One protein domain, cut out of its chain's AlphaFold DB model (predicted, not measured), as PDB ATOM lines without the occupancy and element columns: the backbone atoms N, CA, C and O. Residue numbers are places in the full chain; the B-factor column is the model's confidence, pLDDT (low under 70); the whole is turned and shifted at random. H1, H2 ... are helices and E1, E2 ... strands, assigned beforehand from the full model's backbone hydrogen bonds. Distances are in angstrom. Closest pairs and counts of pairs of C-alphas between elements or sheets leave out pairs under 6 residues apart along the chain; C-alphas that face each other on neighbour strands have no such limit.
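What this domain is: This is residues 10 to 128 of the 143 residues of an uncharacterized protein of viral metagenome (UniProt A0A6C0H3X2). A small three-stranded sheet, E1 E2 E3, sits in the middle of an elongated domain, with a bundle of three helices, H1, H2 and H4, at one end and the hairpin E4 E5 with H5 at the other. H4 packs on one face of the sheet, the hairpin lies loosely over the opposite face, and H3 lies beside the E3 edge. The printed part has 119 residues with five named helices and five named strands, in the order H1 H2 E1 H3 E2 H4 E3 E4 E5 H5, of mixed class. The three-stranded sheet has the order E1, E2, E3 and is mixed; E4 and E5 are antiparallel. The whole is compact, with a radius of gyration of the C-alphas of 14.8 A, and spans 44 by 29 by 28 A.

How they stand to each other: H1, residues 10 to 19, H2, residues 23 to 33, and H4, residues 83 to 94, form an up-and-down bundle, each running against the one before it. H1 touches H4 with residues 83 to 88 of H4 alone, closest at the C-alphas of Ile 14 and Val 84, 6.2 A, at a shallow tilt of 22 degrees. H2 touches H4 with residues 88 to 92 of H4 alone, closest at the C-alphas of Ser 30 and Phe 88, 6.9 A. E1, residues 38 to 42, is antiparallel to E2, residues 70 to 73, with N 42 and O 70 within hydrogen-bond range at 2.9 A. E2 is parallel to E3, residues 98 to 101, with N 71 and O 98 at 2.8 A. E2, H4 and E3 make a strand-helix-strand unit, two parallel neighbour strands with a helix between, and its crossover is right-handed. H4 is on the sheet, over E3, at 8 degrees to it on the local plane. H3, residues 50 to 62, only grazes the sheet; its Trp 56 and Ser 98 of E3 have their C-alphas 6.8 A apart. E4, residues 105 to 107, and E5, residues 114 to 116, form a hairpin, with N 106 and O 115 at 2.8 A. H5, residues 118 to 126, touches no helix. In each of the five helices every O i to N i+4 pair is within hydrogen-bond range.

Where its parts are: H1 begins at C-alpha 10, (36.054, -16.709, -55.662), and is 14.4 A long. H2 measures 15.1 A, E1 12.3 A, H3 18.3 A and H4 16.1 A. H5 ends at C-alpha 126, (39.531, -31.517, -19.307).

The domain as a whole: The C-alphas farthest apart are those of Glu 12 and Gly 128, 44.5 A. The printed part has no cut, and none of its links is long. No printed residue has a pLDDT under 70.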
ATOM      1  N   SER A  10      35.357 -15.653 -56.413       96.31
ATOM      2  CA  SER A  10      36.054 -16.709 -55.662       96.31
ATOM      3  C   SER A  10      36.665 -17.798 -56.550       96.31
ATOM      4  O   SER A  10      37.813 -18.176 -56.329       96.31
ATOM      5  N   GLU A  11      35.965 -18.245 -57.597       96.19
ATOM      6  CA  GLU A  11      36.480 -19.239 -58.555       96.19
ATOM      7  C   GLU A  11      37.765 -18.766 -59.255       96.19
ATOM      8  O   GLU A  11      38.732 -19.521 -59.386       96.19
ATOM      9  N   GLU A  12      37.808 -17.496 -59.664       97.50
ATOM     10  CA  GLU A  12      38.985 -16.894 -60.293       97.50
ATOM     11  C   GLU A  12      40.144 -16.793 -59.298       97.50
ATOM     12  O   GLU A  12      41.286 -17.103 -59.636       97.50
ATOM     13  N   ILE A  13      39.853 -16.401 -58.056       97.56
ATOM     14  CA  ILE A  13      40.862 -16.306 -56.998       97.56
ATOM     15  C   ILE A  13      41.447 -17.683 -56.690       97.56
ATOM     16  O   ILE A  13      42.665 -17.807 -56.601       97.56
ATOM     17  N   ILE A  14      40.618 -18.723 -56.575       96.81
ATOM     18  CA  ILE A  14      41.077 -20.101 -56.342       96.81
ATOM     19  C   ILE A  14      41.990 -20.564 -57.477       96.81
ATOM     20  O   ILE A  14      43.046 -21.146 -57.221       96.81
ATOM     21  N   LYS A  15      41.639 -20.247 -58.727       96.69
ATOM     22  CA  LYS A  15      42.513 -20.522 -59.870       96.69
ATOM     23  C   LYS A  15      43.845 -19.778 -59.747       96.69
ATOM     24  O   LYS A  15      44.895 -20.403 -59.868       96.69
ATOM     25  N   GLN A  16      43.818 -18.485 -59.420       97.25
ATOM     26  CA  GLN A  16      45.042 -17.703 -59.215       97.25
ATOM     27  C   GLN A  16      45.920 -18.294 -58.110       97.25
ATOM     28  O   GLN A  16      47.130 -18.343 -58.290       97.25
ATOM     29  N   ILE A  17      45.339 -18.796 -57.008       96.38
ATOM     30  CA  ILE A  17      46.086 -19.478 -55.935       96.38
ATOM     31  C   ILE A  17      46.876 -20.668 -56.493       96.38
ATOM     32  O   ILE A  17      48.038 -20.841 -56.128       96.38
ATOM     33  N   SER A  18      46.273 -21.461 -57.384       93.44
ATOM     34  CA  SER A  18      46.933 -22.631 -57.983       93.44
ATOM     35  C   SER A  18      48.086 -22.281 -58.932       93.44
ATOM     36  O   SER A  18      48.978 -23.103 -59.124       93.44
ATOM     37  N   ASP A  19      48.102 -21.057 -59.467       96.19
ATOM     38  CA  ASP A  19      49.154 -20.563 -60.363       96.19
ATOM     39  C   ASP A  19      50.349 -19.944 -59.597       96.19
ATOM     40  O   ASP A  19      51.408 -19.677 -60.183       96.19
ATOM     41  N   LEU A  20      50.212 -19.714 -58.281       97.00
ATOM     42  CA  LEU A  20      51.270 -19.137 -57.443       97.00
ATOM     43  C   LEU A  20      52.431 -20.120 -57.258       97.00
ATOM     44  O   LEU A  20      52.248 -21.276 -56.888       97.00
ATOM     45  N   GLN A  21      53.653 -19.628 -57.472       94.75
ATOM     46  CA  GLN A  21      54.853 -20.469 -57.505       94.75
ATOM     47  C   GLN A  21      55.425 -20.750 -56.115       94.75
ATOM     48  O   GLN A  21      56.035 -21.795 -55.889       94.75
ATOM     49  N   THR A  22      55.261 -19.816 -55.176       96.25
ATOM     50  CA  THR A  22      55.843 -19.936 -53.838       96.25
ATOM     51  C   THR A  22      54.823 -19.669 -52.740       96.25
ATOM     52  O   THR A  22      53.867 -18.912 -52.898       96.25
ATOM     53  N   ILE A  23      55.076 -20.216 -51.551       95.56
ATOM     54  CA  ILE A  23      54.266 -19.913 -50.363       95.56
ATOM     55  C   ILE A  23      54.397 -18.442 -49.935       95.56
ATOM     56  O   ILE A  23      53.477 -17.880 -49.334       95.56
ATOM     57  N   GLY A  24      55.512 -17.790 -50.278       96.25
ATOM     58  CA  GLY A  24      55.661 -16.342 -50.128       96.25
ATOM     59  C   GLY A  24      54.637 -15.570 -50.963       96.25
ATOM     60  O   GLY A  24      54.037 -14.609 -50.466       96.25
ATOM     61  N   ASP A  25      54.369 -16.038 -52.183       97.69
ATOM     62  CA  ASP A  25      53.348 -15.464 -53.060       97.69
ATOM     63  C   ASP A  25      51.947 -15.733 -52.510       97.69
ATOM     64  O   ASP A  25      51.150 -14.801 -52.417       97.69
ATOM     65  N   VAL A  26      51.673 -16.955 -52.031       97.44
ATOM     66  CA  VAL A  26      50.395 -17.310 -51.377       97.44
ATOM     67  C   VAL A  26      50.108 -16.381 -50.196       97.44
ATOM     68  O   VAL A  26      49.009 -15.841 -50.076       97.44
ATOM     69  N   LYS A  27      51.109 -16.119 -49.346       96.88
ATOM     70  CA  LYS A  27      50.998 -15.183 -48.214       96.88
ATOM     71  C   LYS A  27      50.757 -13.742 -48.652       96.88
ATOM     72  O   LYS A  27      50.002 -13.019 -48.003       96.88
ATOM     73  N   SER A  28      51.428 -13.294 -49.703       97.62
ATOM     74  CA  SER A  28      51.260 -11.928 -50.206       97.62
ATOM     75  C   SER A  28      49.884 -11.749 -50.847       97.62
ATOM     76  O   SER A  28      49.225 -10.731 -50.636       97.62
ATOM     77  N   PHE A  29      49.417 -12.771 -51.561       97.81
ATOM     78  CA  PHE A  29      48.112 -12.785 -52.198       97.81
ATOM     79  C   PHE A  29      46.973 -12.859 -51.179       97.81
ATOM     80  O   PHE A  29      46.027 -12.079 -51.280       97.81
ATOM     81  N   SER A  30      47.093 -13.682 -50.131       96.94
ATOM     82  CA  SER A  30      46.071 -13.756 -49.079       96.94
ATOM     83  C   SER A  30      45.877 -12.422 -48.358       96.94
ATOM     84  O   SER A  30      44.745 -12.015 -48.118       96.94
ATOM     85  N   LYS A  31      46.960 -11.674 -48.102       96.81
ATOM     86  CA  LYS A  31      46.895 -10.314 -47.537       96.81
ATOM     87  C   LYS A  31      46.211  -9.300 -48.453       96.81
ATOM     88  O   LYS A  31      45.668  -8.319 -47.955       96.81
ATOM     89  N   LYS A  32      46.279  -9.505 -49.771       97.19
ATOM     90  CA  LYS A  32      45.610  -8.654 -50.761       97.19
ATOM     91  C   LYS A  32      44.115  -8.968 -50.837       97.19
ATOM     92  O   LYS A  32      43.319  -8.039 -50.879       97.19
ATOM     93  N   VAL A  33      43.756 -10.253 -50.869       96.62
ATOM     94  CA  VAL A  33      42.359 -10.711 -50.974       96.62
ATOM     95  C   VAL A  33      41.601 -10.470 -49.668       96.62
ATOM     96  O   VAL A  33      40.507  -9.915 -49.686       96.62
ATOM     97  N   PHE A  34      42.211 -10.819 -48.534       96.50
ATOM     98  CA  PHE A  34      41.636 -10.659 -47.201       96.50
ATOM     99  C   PHE A  34      42.600  -9.909 -46.271       96.50
ATOM    100  O   PHE A  34      43.307 -10.515 -45.455       96.50
ATOM    101  N   PRO A  35      42.648  -8.568 -46.370       96.12
ATOM    102  CA  PRO A  35      43.438  -7.753 -45.459       96.12
ATOM    103  C   PRO A  35      43.057  -8.023 -43.999       96.12
ATOM    104  O   PRO A  35      41.882  -8.022 -43.643       96.12
ATOM    105  N   GLY A  36      44.059  -8.253 -43.151       95.44
ATOM    106  CA  GLY A  36      43.865  -8.541 -41.725       95.44
ATOM    107  C   GLY A  36      43.661 -10.017 -41.381       95.44
ATOM    108  O   GLY A  36      43.848 -10.373 -40.222       95.44
ATOM    109  N   TRP A  37      43.392 -10.887 -42.362       96.69
ATOM    110  CA  TRP A  37      43.248 -12.318 -42.089       96.69
ATOM    111  C   TRP A  37      44.548 -12.930 -41.557       96.69
ATOM    112  O   TRP A  37      44.539 -13.625 -40.551       96.69
ATOM    113  N   TYR A  38      45.694 -12.631 -42.178       97.00
ATOM    114  CA  TYR A  38      46.999 -12.987 -41.616       97.00
ATOM    115  C   TYR A  38      47.388 -12.011 -40.500       97.00
ATOM    116  O   TYR A  38      47.583 -10.822 -40.769       97.00
ATOM    117  N   VAL A  39      47.604 -12.528 -39.288       96.75
ATOM    118  CA  VAL A  39      47.969 -11.718 -38.118       96.75
ATOM    119  C   VAL A  39      49.474 -11.769 -37.873       96.75
ATOM    120  O   VAL A  39      50.157 -10.749 -37.935       96.75
ATOM    121  N   THR A  40      50.021 -12.957 -37.608       97.12
ATOM    122  CA  THR A  40      51.449 -13.126 -37.302       97.12
ATOM    123  C   THR A  40      51.920 -14.558 -37.556       97.12
ATOM    124  O   THR A  40      51.155 -15.424 -37.981       97.12
ATOM    125  N   SER A  41      53.206 -14.825 -37.332       97.19
ATOM    126  CA  SER A  41      53.766 -16.173 -37.362       97.19
ATOM    127  C   SER A  41      54.821 -16.389 -36.284       97.19
ATOM    128  O   SER A  41      55.534 -15.457 -35.919       97.19
ATOM    129  N   SER A  42      54.955 -17.635 -35.842       97.50
ATOM    130  CA  SER A  42      55.944 -18.092 -34.863       97.50
ATOM    131  C   SER A  42      56.637 -19.357 -35.359       97.50
ATOM    132  O   SER A  42      56.092 -20.091 -36.180       97.50
ATOM    133  N   THR A  43      57.831 -19.631 -34.848       96.69
ATOM    134  CA  THR A  43      58.589 -20.847 -35.155       96.69
ATOM    135  C   THR A  43      58.076 -22.072 -34.403       96.69
ATOM    136  O   THR A  43      58.110 -23.170 -34.954       96.69
ATOM    137  N   ASP A  44      57.580 -21.911 -33.173       96.94
ATOM    138  CA  ASP A  44      57.121 -23.044 -32.364       96.94
ATOM    139  C   ASP A  44      55.977 -22.681 -31.407       96.94
ATOM    140  O   ASP A  44      55.630 -21.511 -31.174       96.94
ATOM    141  N   TYR A  45      55.371 -23.734 -30.865       98.12
ATOM    142  CA  TYR A  45      54.459 -23.661 -29.740       98.12
ATOM    143  C   TYR A  45      55.247 -23.539 -28.439       98.12
ATOM    144  O   TYR A  45      56.430 -23.868 -28.328       98.12
ATOM    145  N   CYS A  46      54.565 -23.067 -27.409       97.56
ATOM    146  CA  CYS A  46      55.098 -23.062 -26.066       97.56
ATOM    147  C   CYS A  46      55.360 -24.497 -25.573       97.56
ATOM    148  O   CYS A  46      54.472 -25.350 -25.633       97.56
ATOM    149  N   LYS A  47      56.566 -24.760 -25.046       96.94
ATOM    150  CA  LYS A  47      57.001 -26.102 -24.602       96.94
ATOM    151  C   LYS A  47      56.146 -26.694 -23.482       96.94
ATOM    152  O   LYS A  47      56.112 -27.910 -23.309       96.94
ATOM    153  N   ASP A  48      55.423 -25.836 -22.773       97.25
ATOM    154  CA  ASP A  48      54.431 -26.187 -21.759       97.25
ATOM    155  C   ASP A  48      53.286 -27.059 -22.311       97.25
ATOM    156  O   ASP A  48      52.623 -27.773 -21.558       97.25
ATOM    157  N   TYR A  49      53.085 -27.042 -23.632       97.38
ATOM    158  CA  TYR A  49      52.042 -27.769 -24.353       97.38
ATOM    159  C   TYR A  49      52.667 -28.711 -25.397       97.38
ATOM    160  O   TYR A  49      52.431 -28.565 -26.599       97.38
ATOM    161  N   PRO A  50      53.461 -29.717 -24.980       96.94
ATOM    162  CA  PRO A  50      54.277 -30.512 -25.903       96.94
ATOM    163  C   PRO A  50      53.441 -31.299 -26.920       96.94
ATOM    164  O   PRO A  50      53.908 -31.616 -28.011       96.94
ATOM    165  N   HIS A  51      52.185 -31.600 -26.582       97.25
ATOM    166  CA  HIS A  51      51.251 -32.276 -27.474       97.25
ATOM    167  C   HIS A  51      50.958 -31.472 -28.749       97.25
ATOM    168  O   HIS A  51      50.727 -32.082 -29.787       97.25
ATOM    169  N   LEU A  52      51.031 -30.137 -28.716       97.44
ATOM    170  CA  LEU A  52      50.811 -29.299 -29.898       97.44
ATOM    171  C   LEU A  52      51.930 -29.479 -30.923       97.44
ATOM    172  O   LEU A  52      51.659 -29.840 -32.069       97.44
ATOM    173  N   SER A  53      53.189 -29.320 -30.501       96.75
ATOM    174  CA  SER A  53      54.346 -29.531 -31.379       96.75
ATOM    175  C   SER A  53      54.439 -30.987 -31.844       96.75
ATOM    176  O   SER A  53      54.769 -31.232 -33.004       96.75
ATOM    177  N   MET A  54      54.094 -31.958 -30.988       97.00
ATOM    178  CA  MET A  54      54.045 -33.374 -31.378       97.00
ATOM    179  C   MET A  54      52.957 -33.662 -32.415       97.00
ATOM    180  O   MET A  54      53.221 -34.376 -33.375       97.00
ATOM    181  N   ASN A  55      51.748 -33.123 -32.247       96.00
ATOM    182  CA  ASN A  55      50.659 -33.327 -33.202       96.00
ATOM    183  C   ASN A  55      50.971 -32.666 -34.544       96.00
ATOM    184  O   ASN A  55      50.750 -33.276 -35.587       96.00
ATOM    185  N   TRP A  56      51.538 -31.457 -34.521       96.94
ATOM    186  CA  TRP A  56      52.004 -30.794 -35.735       96.94
ATOM    187  C   TRP A  56      53.085 -31.617 -36.438       96.94
ATOM    188  O   TRP A  56      52.960 -31.877 -37.630       96.94
ATOM    189  N   LYS A  57      54.086 -32.110 -35.697       97.19
ATOM    190  CA  LYS A  57      55.117 -32.994 -36.251       97.19
ATOM    191  C   LYS A  57      54.509 -34.246 -36.887       97.19
ATOM    192  O   LYS A  57      54.798 -34.520 -38.038       97.19
ATOM    193  N   LYS A  58      53.629 -34.961 -36.180       96.94
ATOM    194  CA  LYS A  58      52.970 -36.168 -36.709       96.94
ATOM    195  C   LYS A  58      52.211 -35.901 -38.008       96.94
ATOM    196  O   LYS A  58      52.230 -36.737 -38.900       96.94
ATOM    197  N   PHE A  59      51.530 -34.757 -38.105       94.75
ATOM    198  CA  PHE A  59      50.836 -34.366 -39.329       94.75
ATOM    199  C   PHE A  59      51.818 -34.106 -40.477       94.75
ATOM    200  O   PHE A  59      51.622 -34.625 -41.569       94.75
ATOM    201  N   CYS A  60      52.885 -33.348 -40.219       96.50
ATOM    202  CA  CYS A  60      53.951 -33.089 -41.187       96.50
ATOM    203  C   CYS A  60      54.618 -34.387 -41.675       96.50
ATOM    204  O   CYS A  60      54.738 -34.591 -42.880       96.50
ATOM    205  N   ASP A  61      54.935 -35.301 -40.753       96.81
ATOM    206  CA  ASP A  61      55.494 -36.622 -41.059       96.81
ATOM    207  C   ASP A  61      54.531 -37.445 -41.941       96.81
ATOM    208  O   ASP A  61      54.965 -38.109 -42.879       96.81
ATOM    209  N   LEU A  62      53.217 -37.381 -41.680       95.50
ATOM    210  CA  LEU A  62      52.193 -38.100 -42.451       95.50
ATOM    211  C   LEU A  62      52.100 -37.626 -43.907       95.50
ATOM    212  O   LEU A  62      51.823 -38.430 -44.794       95.50
ATOM    213  N   VAL A  63      52.300 -36.331 -44.149       94.50
ATOM    214  CA  VAL A  63      52.228 -35.739 -45.496       94.50
ATOM    215  C   VAL A  63      53.608 -35.540 -46.130       94.50
ATOM    216  O   VAL A  63      53.704 -34.920 -47.185       94.50
ATOM    217  N   SER A  64      54.661 -36.099 -45.521       96.12
ATOM    218  CA  SER A  64      56.051 -36.048 -45.995       96.12
ATOM    219  C   SER A  64      56.573 -34.627 -46.233       96.12
ATOM    220  O   SER A  64      57.225 -34.360 -47.244       96.12
ATOM    221  N   VAL A  65      56.288 -33.710 -45.306       96.56
ATOM    222  CA  VAL A  65      56.802 -32.329 -45.340       96.56
ATOM    223  C   VAL A  65      57.479 -31.961 -44.032       96.56
ATOM    224  O   VAL A  65      57.109 -32.453 -42.968       96.56
ATOM    225  N   ASP A  66      58.439 -31.044 -44.094       96.69
ATOM    226  CA  ASP A  66      59.065 -30.493 -42.898       96.69
ATOM    227  C   ASP A  66      58.165 -29.458 -42.214       96.69
ATOM    228  O   ASP A  66      57.336 -28.792 -42.838       96.69
ATOM    229  N   ARG A  67      58.337 -29.296 -40.898       96.69
ATOM    230  CA  ARG A  67      57.671 -28.224 -40.150       96.69
ATOM    231  C   ARG A  67      58.266 -26.874 -40.537       96.69
ATOM    232  O   ARG A  67      59.477 -26.691 -40.430       96.69
ATOM    233  N   THR A  68      57.400 -25.925 -40.880       96.44
ATOM    234  CA  THR A  68      57.820 -24.575 -41.280       96.44
ATOM    235  C   THR A  68      57.604 -23.556 -40.163       96.44
ATOM    236  O   THR A  68      58.491 -23.316 -39.350       96.44
ATOM    237  N   LEU A  69      56.423 -22.941 -40.105       97.38
ATOM    238  CA  LEU A  69      56.047 -21.947 -39.102       97.38
ATOM    239  C   LEU A  69      54.598 -22.183 -38.681       97.38
ATOM    240  O   LEU A  69      53.799 -22.767 -39.412       97.38
ATOM    241  N   ILE A  70      54.235 -21.658 -37.524       98.06
ATOM    242  CA  ILE A  70      52.848 -21.535 -37.093       98.06
ATOM    243  C   ILE A  70      52.345 -20.177 -37.573       98.06
ATOM    244  O   ILE A  70      52.986 -19.159 -37.316       98.06
ATOM    245  N   LEU A  71      51.221 -20.154 -38.280       98.06
ATOM    246  CA  LEU A  71      50.547 -18.937 -38.719       98.06
ATOM    247  C   LEU A  71      49.351 -18.693 -37.802       98.06
ATOM    248  O   LEU A  71      48.476 -19.553 -37.697       98.06
ATOM    249  N   LEU A  72      49.317 -17.520 -37.171       97.81
ATOM    250  CA  LEU A  72      48.112 -17.021 -36.523       97.81
ATOM    251  C   LEU A  72      47.317 -16.190 -37.524       97.81
ATOM    252  O   LEU A  72      47.849 -15.245 -38.122       97.81
ATOM    253  N   VAL A  73      46.053 -16.553 -37.682       97.50
ATOM    254  CA  VAL A  73      45.082 -15.875 -38.538       97.50
ATOM    255  C   VAL A  73      43.881 -15.416 -37.715       97.50
ATOM    256  O   VAL A  73      43.624 -15.966 -36.648       97.50
ATOM    257  N   ASP A  74      43.171 -14.394 -38.186       96.44
ATOM    258  CA  ASP A  74      42.020 -13.819 -37.474       96.44
ATOM    259  C   ASP A  74      40.881 -14.836 -37.321       96.44
ATOM    260  O   ASP A  74      40.250 -14.890 -36.277       96.44
ATOM    261  N   ASP A  75      40.649 -15.668 -38.340       92.69
ATOM    262  CA  ASP A  75      39.621 -16.705 -38.303       92.69
ATOM    263  C   ASP A  75      39.975 -17.898 -39.201       92.69
ATOM    264  O   ASP A  75      40.678 -17.759 -40.209       92.69
ATOM    265  N   VAL A  76      39.475 -19.078 -38.838       86.94
ATOM    266  CA  VAL A  76      39.533 -20.288 -39.663       86.94
ATOM    267  C   VAL A  76      38.121 -20.862 -39.757       86.94
ATOM    268  O   VAL A  76      37.711 -21.649 -38.905       86.94
ATOM    269  N   SER A  77      37.390 -20.496 -40.812       87.25
ATOM    270  CA  SER A  77      36.101 -21.115 -41.135       87.25
ATOM    271  C   SER A  77      36.255 -22.225 -42.179       87.25
ATOM    272  O   SER A  77      37.022 -22.106 -43.137       87.25
ATOM    273  N   PHE A  78      35.507 -23.312 -41.981       81.25
ATOM    274  CA  PHE A  78      35.445 -24.472 -42.877       81.25
ATOM    275  C   PHE A  78      34.063 -24.668 -43.512       81.25
ATOM    276  O   PHE A  78      33.810 -25.723 -44.095       81.25
ATOM    277  N   ASP A  79      33.168 -23.686 -43.389       89.00
ATOM    278  CA  ASP A  79      31.869 -23.734 -44.057       89.00
ATOM    279  C   ASP A  79      31.984 -23.474 -45.576       89.00
ATOM    280  O   ASP A  79      33.035 -23.086 -46.097       89.00
ATOM    281  N   ASP A  80      30.886 -23.698 -46.299       89.50
ATOM    282  CA  ASP A  80      30.838 -23.587 -47.763       89.50
ATOM    283  C   ASP A  80      30.928 -22.144 -48.289       89.50
ATOM    284  O   ASP A  80      31.021 -21.942 -49.496       89.50
ATOM    285  N   SER A  81      30.917 -21.139 -47.408       92.50
ATOM    286  CA  SER A  81      31.017 -19.716 -47.759       92.50
ATOM    287  C   SER A  81      32.415 -19.112 -47.571       92.50
ATOM    288  O   SER A  81      32.588 -17.915 -47.807       92.50
ATOM    289  N   HIS A  82      33.406 -19.921 -47.170       94.50
ATOM    290  CA  HIS A  82      34.805 -19.506 -46.966       94.50
ATOM    291  C   HIS A  82      35.788 -20.393 -47.748       94.50
ATOM    292  O   HIS A  82      36.874 -20.747 -47.268       94.50
ATOM    293  N   THR A  83      35.418 -20.783 -48.968       95.44
ATOM    294  CA  THR A  83      36.230 -21.662 -49.818       95.44
ATOM    295  C   THR A  83      37.596 -21.063 -50.155       95.44
ATOM    296  O   THR A  83      38.582 -21.804 -50.211       95.44
ATOM    297  N   VAL A  84      37.702 -19.737 -50.299       96.00
ATOM    298  CA  VAL A  84      38.968 -19.052 -50.604       96.00
ATOM    299  C   VAL A  84      39.920 -19.075 -49.403       96.00
ATOM    300  O   VAL A  84      41.102 -19.388 -49.559       96.00
ATOM    301  N   ILE A  85      39.427 -18.796 -48.188       95.38
ATOM    302  CA  ILE A  85      40.233 -18.930 -46.957       95.38
ATOM    303  C   ILE A  85      40.694 -20.370 -46.774       95.38
ATOM    304  O   ILE A  85      41.864 -20.606 -46.456       95.38
ATOM    305  N   ARG A  86      39.794 -21.331 -47.004       95.00
ATOM    306  CA  ARG A  86      40.121 -22.751 -46.919       95.00
ATOM    307  C   ARG A  86      41.238 -23.113 -47.895       95.00
ATOM    308  O   ARG A  86      42.206 -23.740 -47.476       95.00
ATOM    309  N   ALA A  87      41.177 -22.639 -49.141       96.00
ATOM    310  CA  ALA A  87      42.236 -22.851 -50.127       96.00
ATOM    311  C   ALA A  87      43.590 -22.285 -49.657       96.00
ATOM    312  O   ALA A  87      44.605 -22.978 -49.717       96.00
ATOM    313  N   PHE A  88      43.617 -21.067 -49.101       96.81
ATOM    314  CA  PHE A  88      44.845 -20.515 -48.518       96.81
ATOM    315  C   PHE A  88      45.380 -21.374 -47.363       96.81
ATOM    316  O   PHE A  88      46.573 -21.686 -47.324       96.81
ATOM    317  N   ALA A  89      44.516 -21.771 -46.426       96.06
ATOM    318  CA  ALA A  89      44.896 -22.607 -45.289       96.06
ATOM    319  C   ALA A  89      45.424 -23.981 -45.737       96.06
ATOM    320  O   ALA A  89      46.413 -24.478 -45.190       96.06
ATOM    321  N   GLU A  90      44.824 -24.577 -46.766       94.94
ATOM    322  CA  GLU A  90      45.277 -25.829 -47.375       94.94
ATOM    323  C   GLU A  90      46.663 -25.687 -48.014       94.94
ATOM    324  O   GLU A  90      47.528 -26.530 -47.773       94.94
ATOM    325  N   CYS A  91      46.927 -24.603 -48.751       96.06
ATOM    326  CA  CYS A  91      48.260 -24.333 -49.299       96.06
ATOM    327  C   CYS A  91      49.319 -24.245 -48.193       96.06
ATOM    328  O   CYS A  91      50.375 -24.873 -48.288       96.06
ATOM    329  N   PHE A  92      49.038 -23.507 -47.114       97.00
ATOM    330  CA  PHE A  92      49.966 -23.387 -45.989       97.00
ATOM    331  C   PHE A  92      50.179 -24.724 -45.272       97.00
ATOM    332  O   PHE A  92      51.318 -25.111 -45.016       97.00
ATOM    333  N   THR A  93      49.110 -25.456 -44.967       95.19
ATOM    334  CA  THR A  93      49.221 -26.735 -44.247       95.19
ATOM    335  C   THR A  93      49.960 -27.796 -45.061       95.19
ATOM    336  O   THR A  93      50.810 -28.495 -44.508       95.19
ATOM    337  N   ARG A  94      49.735 -27.859 -46.381       94.69
ATOM    338  CA  ARG A  94      50.503 -28.716 -47.304       94.69
ATOM    339  C   ARG A  94      51.968 -28.310 -47.433       94.69
ATOM    340  O   ARG A  94      52.783 -29.151 -47.775       94.69
ATOM    341  N   ALA A  95      52.317 -27.064 -47.129       96.00
ATOM    342  CA  ALA A  95      53.703 -26.601 -47.047       96.00
ATOM    343  C   ALA A  95      54.304 -26.705 -45.631       96.00
ATOM    344  O   ALA A  95      55.308 -26.060 -45.319       96.00
ATOM    345  N   GLY A  96      53.667 -27.474 -44.743       96.94
ATOM    346  CA  GLY A  96      54.179 -27.750 -43.405       96.94
ATOM    347  C   GLY A  96      53.935 -26.650 -42.375       96.94
ATOM    348  O   GLY A  96      54.477 -26.712 -41.269       96.94
ATOM    349  N   PHE A  97      53.115 -25.645 -42.689       97.75
ATOM    350  CA  PHE A  97      52.708 -24.639 -41.714       97.75
ATOM    351  C   PHE A  97      51.594 -25.161 -40.803       97.75
ATOM    352  O   PHE A  97      50.740 -25.946 -41.211       97.75
ATOM    353  N   SER A  98      51.547 -24.666 -39.568       97.56
ATOM    354  CA  SER A  98      50.408 -24.884 -38.672       97.56
ATOM    355  C   SER A  98      49.522 -23.642 -38.658       97.56
ATOM    356  O   SER A  98      49.925 -22.618 -38.123       97.56
ATOM    357  N   VAL A  99      48.335 -23.701 -39.260       97.25
ATOM    358  CA  VAL A  99      47.401 -22.561 -39.298       97.25
ATOM    359  C   VAL A  99      46.473 -22.618 -38.083       97.25
ATOM    360  O   VAL A  99      45.871 -23.663 -37.811       97.25
ATOM    361  N   ARG A 100      46.394 -21.521 -37.326       97.12
ATOM    362  CA  ARG A 100      45.640 -21.414 -36.067       97.12
ATOM    363  C   ARG A 100      44.926 -20.073 -35.951       97.12
ATOM    364  O   ARG A 100      45.460 -19.062 -36.399       97.12
ATOM    365  N   SER A 101      43.750 -20.072 -35.326       96.56
ATOM    366  CA  SER A 101      42.993 -18.845 -35.060       96.56
ATOM    367  C   SER A 101      43.530 -18.108 -33.828       96.56
ATOM    368  O   SER A 101      43.959 -18.738 -32.855       96.56
ATOM    369  N   VAL A 102      43.473 -16.775 -33.854       96.75
ATOM    370  CA  VAL A 102      43.763 -15.911 -32.695       96.75
ATOM    371  C   VAL A 102      42.760 -16.073 -31.548       96.75
ATOM    372  O   VAL A 102      43.096 -15.777 -30.403       96.75
ATOM    373  N   ASP A 103      41.564 -16.602 -31.816       96.06
ATOM    374  CA  ASP A 103      40.578 -16.913 -30.770       96.06
ATOM    375  C   ASP A 103      41.003 -18.123 -29.920       96.06
ATOM    376  O   ASP A 103      40.656 -18.264 -28.742       96.06
ATOM    377  N   GLU A 104      41.801 -19.009 -30.511       97.00
ATOM    378  CA  GLU A 104      42.273 -20.234 -29.872       97.00
ATOM    379  C   GLU A 104      43.691 -20.089 -29.307       97.00
ATOM    380  O   GLU A 104      44.056 -20.794 -28.360       97.00
ATOM    381  N   TYR A 105      44.495 -19.178 -29.862       98.25
ATOM    382  CA  TYR A 105      45.902 -19.026 -29.512       98.25
ATOM    383  C   TYR A 105      46.367 -17.572 -29.496       98.25
ATOM    384  O   TYR A 105      45.975 -16.745 -30.309       98.25
ATOM    385  N   ILE A 106      47.318 -17.293 -28.614       97.81
ATOM    386  CA  ILE A 106      48.006 -16.012 -28.480       97.81
ATOM    387  C   ILE A 106      49.514 -16.188 -28.657       97.81
ATOM    388  O   ILE A 106      50.054 -17.295 -28.664       97.81
ATOM    389  N   THR A 107      50.215 -15.067 -28.789       98.00
ATOM    390  CA  THR A 107      51.677 -15.029 -28.875       98.00
ATOM    391  C   THR A 107      52.266 -14.692 -27.507       98.00
ATOM    392  O   THR A 107      51.899 -13.676 -26.920       98.00
ATOM    393  N   CYS A 108      53.219 -15.492 -27.019       97.69
ATOM    394  CA  CYS A 108      53.985 -15.182 -25.811       97.69
ATOM    395  C   CYS A 108      54.636 -13.801 -25.937       97.69
ATOM    396  O   CYS A 108      55.371 -13.542 -26.892       97.69
ATOM    397  N   SER A 109      54.433 -12.913 -24.964       95.25
ATOM    398  CA  SER A 109      54.982 -11.553 -25.035       95.25
ATOM    399  C   SER A 109      56.517 -11.514 -25.029       95.25
ATOM    400  O   SER A 109      57.091 -10.596 -25.619       95.25
ATOM    401  N   VAL A 110      57.163 -12.537 -24.455       96.94
ATOM    402  CA  VAL A 110      58.623 -12.652 -24.303       96.94
ATOM    403  C   VAL A 110      59.258 -13.401 -25.479       96.94
ATOM    404  O   VAL A 110      59.922 -12.785 -26.306       96.94
ATOM    405  N   CYS A 111      59.032 -14.715 -25.602       96.62
ATOM    406  CA  CYS A 111      59.706 -15.545 -26.613       96.62
ATOM    407  C   CYS A 111      58.989 -15.621 -27.968       96.62
ATOM    408  O   CYS A 111      59.514 -16.234 -28.890       96.62
ATOM    409  N   LYS A 112      57.790 -15.038 -28.089       97.25
ATOM    410  CA  LYS A 112      56.934 -15.081 -29.289       97.25
ATOM    411  C   LYS A 112      56.415 -16.467 -29.702       97.25
ATOM    412  O   LYS A 112      55.730 -16.563 -30.714       97.25
ATOM    413  N   ASN A 113      56.634 -17.511 -28.899       97.69
ATOM    414  CA  ASN A 113      56.009 -18.815 -29.128       97.69
ATOM    415  C   ASN A 113      54.486 -18.760 -28.962       97.69
ATOM    416  O   ASN A 113      53.957 -17.934 -28.218       97.69
ATOM    417  N   ILE A 114      53.788 -19.683 -29.620       98.31
ATOM    418  CA  ILE A 114      52.325 -19.737 -29.596       98.31
ATOM    419  C   ILE A 114      51.831 -20.441 -28.331       98.31
ATOM    420  O   ILE A 114      52.254 -21.558 -28.024       98.31
ATOM    421  N   ILE A 115      50.919 -19.794 -27.609       98.12
ATOM    422  CA  ILE A 115      50.301 -20.285 -26.375       98.12
ATOM    423  C   ILE A 115      48.792 -20.411 -26.619       98.12
ATOM    424  O   ILE A 115      48.201 -19.492 -27.176       98.12
ATOM    425  N   PRO A 116      48.135 -21.505 -26.210       98.12
ATOM    426  CA  PRO A 116      46.676 -21.581 -26.229       98.12
ATOM    427  C   PRO A 116      46.039 -20.488 -25.367       98.12
ATOM    428  O   PRO A 116      46.563 -20.151 -24.300       98.12
ATOM    429  N   THR A 117      44.874 -19.977 -25.758       98.31
ATOM    430  CA  THR A 117      44.082 -19.109 -24.877       98.31
ATOM    431  C   THR A 117      43.687 -19.839 -23.594       98.31
ATOM    432  O   THR A 117      43.723 -21.071 -23.504       98.31
ATOM    433  N   LYS A 118      43.267 -19.082 -22.574       98.12
ATOM    434  CA  LYS A 118      42.783 -19.655 -21.308       98.12
ATOM    435  C   LYS A 118      41.638 -20.645 -21.527       98.12
ATOM    436  O   LYS A 118      41.576 -21.666 -20.846       98.12
ATOM    437  N   TYR A 119      40.770 -20.353 -22.494       97.94
ATOM    438  CA  TYR A 119      39.698 -21.249 -22.914       97.94
ATOM    439  C   TYR A 119      40.256 -22.582 -23.431       97.94
ATOM    440  O   TYR A 119      39.941 -23.634 -22.876       97.94
ATOM    441  N   MET A 120      41.166 -22.541 -24.411       98.00
ATOM    442  CA  MET A 120      41.766 -23.754 -24.977       98.00
ATOM    443  C   MET A 120      42.592 -24.544 -23.960       98.00
ATOM    444  O   MET A 120      42.557 -25.774 -23.961       98.00
ATOM    445  N   TRP A 121      43.284 -23.870 -23.039       98.31
ATOM    446  CA  TRP A 121      43.936 -24.538 -21.909       98.31
ATOM    447  C   TRP A 121      42.941 -25.322 -21.045       98.31
ATOM    448  O   TRP A 121      43.244 -26.454 -20.670       98.31
ATOM    449  N   GLY A 122      41.758 -24.762 -20.770       98.19
ATOM    450  CA  GLY A 122      40.684 -25.455 -20.053       98.19
ATOM    451  C   GLY A 122      40.237 -26.720 -20.786       98.19
ATOM    452  O   GLY A 122      40.264 -27.805 -20.207       98.19
ATOM    453  N   VAL A 123      39.970 -26.603 -22.089       97.81
ATOM    454  CA  VAL A 123      39.599 -27.739 -22.954       97.81
ATOM    455  C   VAL A 123      40.676 -28.829 -22.950       97.81
ATOM    456  O   VAL A 123      40.371 -30.018 -22.857       97.81
ATOM    457  N   PHE A 124      41.955 -28.457 -23.036       97.75
ATOM    458  CA  PHE A 124      43.063 -29.414 -22.998       97.75
ATOM    459  C   PHE A 124      43.191 -30.102 -21.639       97.75
ATOM    460  O   PHE A 124      43.428 -31.310 -21.589       97.75
ATOM    461  N   LYS A 125      42.995 -29.358 -20.549       97.25
ATOM    462  CA  LYS A 125      43.020 -29.895 -19.187       97.25
ATOM    463  C   LYS A 125      41.907 -30.918 -18.967       97.25
ATOM    464  O   LYS A 125      42.179 -32.003 -18.459       97.25
ATOM    465  N   GLU A 126      40.686 -30.610 -19.395       97.62
ATOM    466  CA  GLU A 126      39.531 -31.517 -19.307       97.62
ATOM    467  C   GLU A 126      39.734 -32.801 -20.116       97.62
ATOM    468  O   GLU A 126      39.363 -33.886 -19.675       97.62
ATOM    469  N   LYS A 127      40.398 -32.699 -21.273       96.75
ATOM    470  CA  LYS A 127      40.753 -33.848 -22.120       96.75
ATOM    471  C   LYS A 127      41.979 -34.630 -21.629       96.75
ATOM    472  O   LYS A 127      42.424 -35.548 -22.315       96.75
ATOM    473  N   GLY A 128      42.548 -34.275 -20.474       96.31
ATOM    474  CA  GLY A 128      43.693 -34.971 -19.882       96.31
ATOM    475  C   GLY A 128      45.023 -34.743 -20.609       96.31
ATOM    476  O   GLY A 128      45.951 -35.538 -20.459       96.31
TER     477      GLY A 128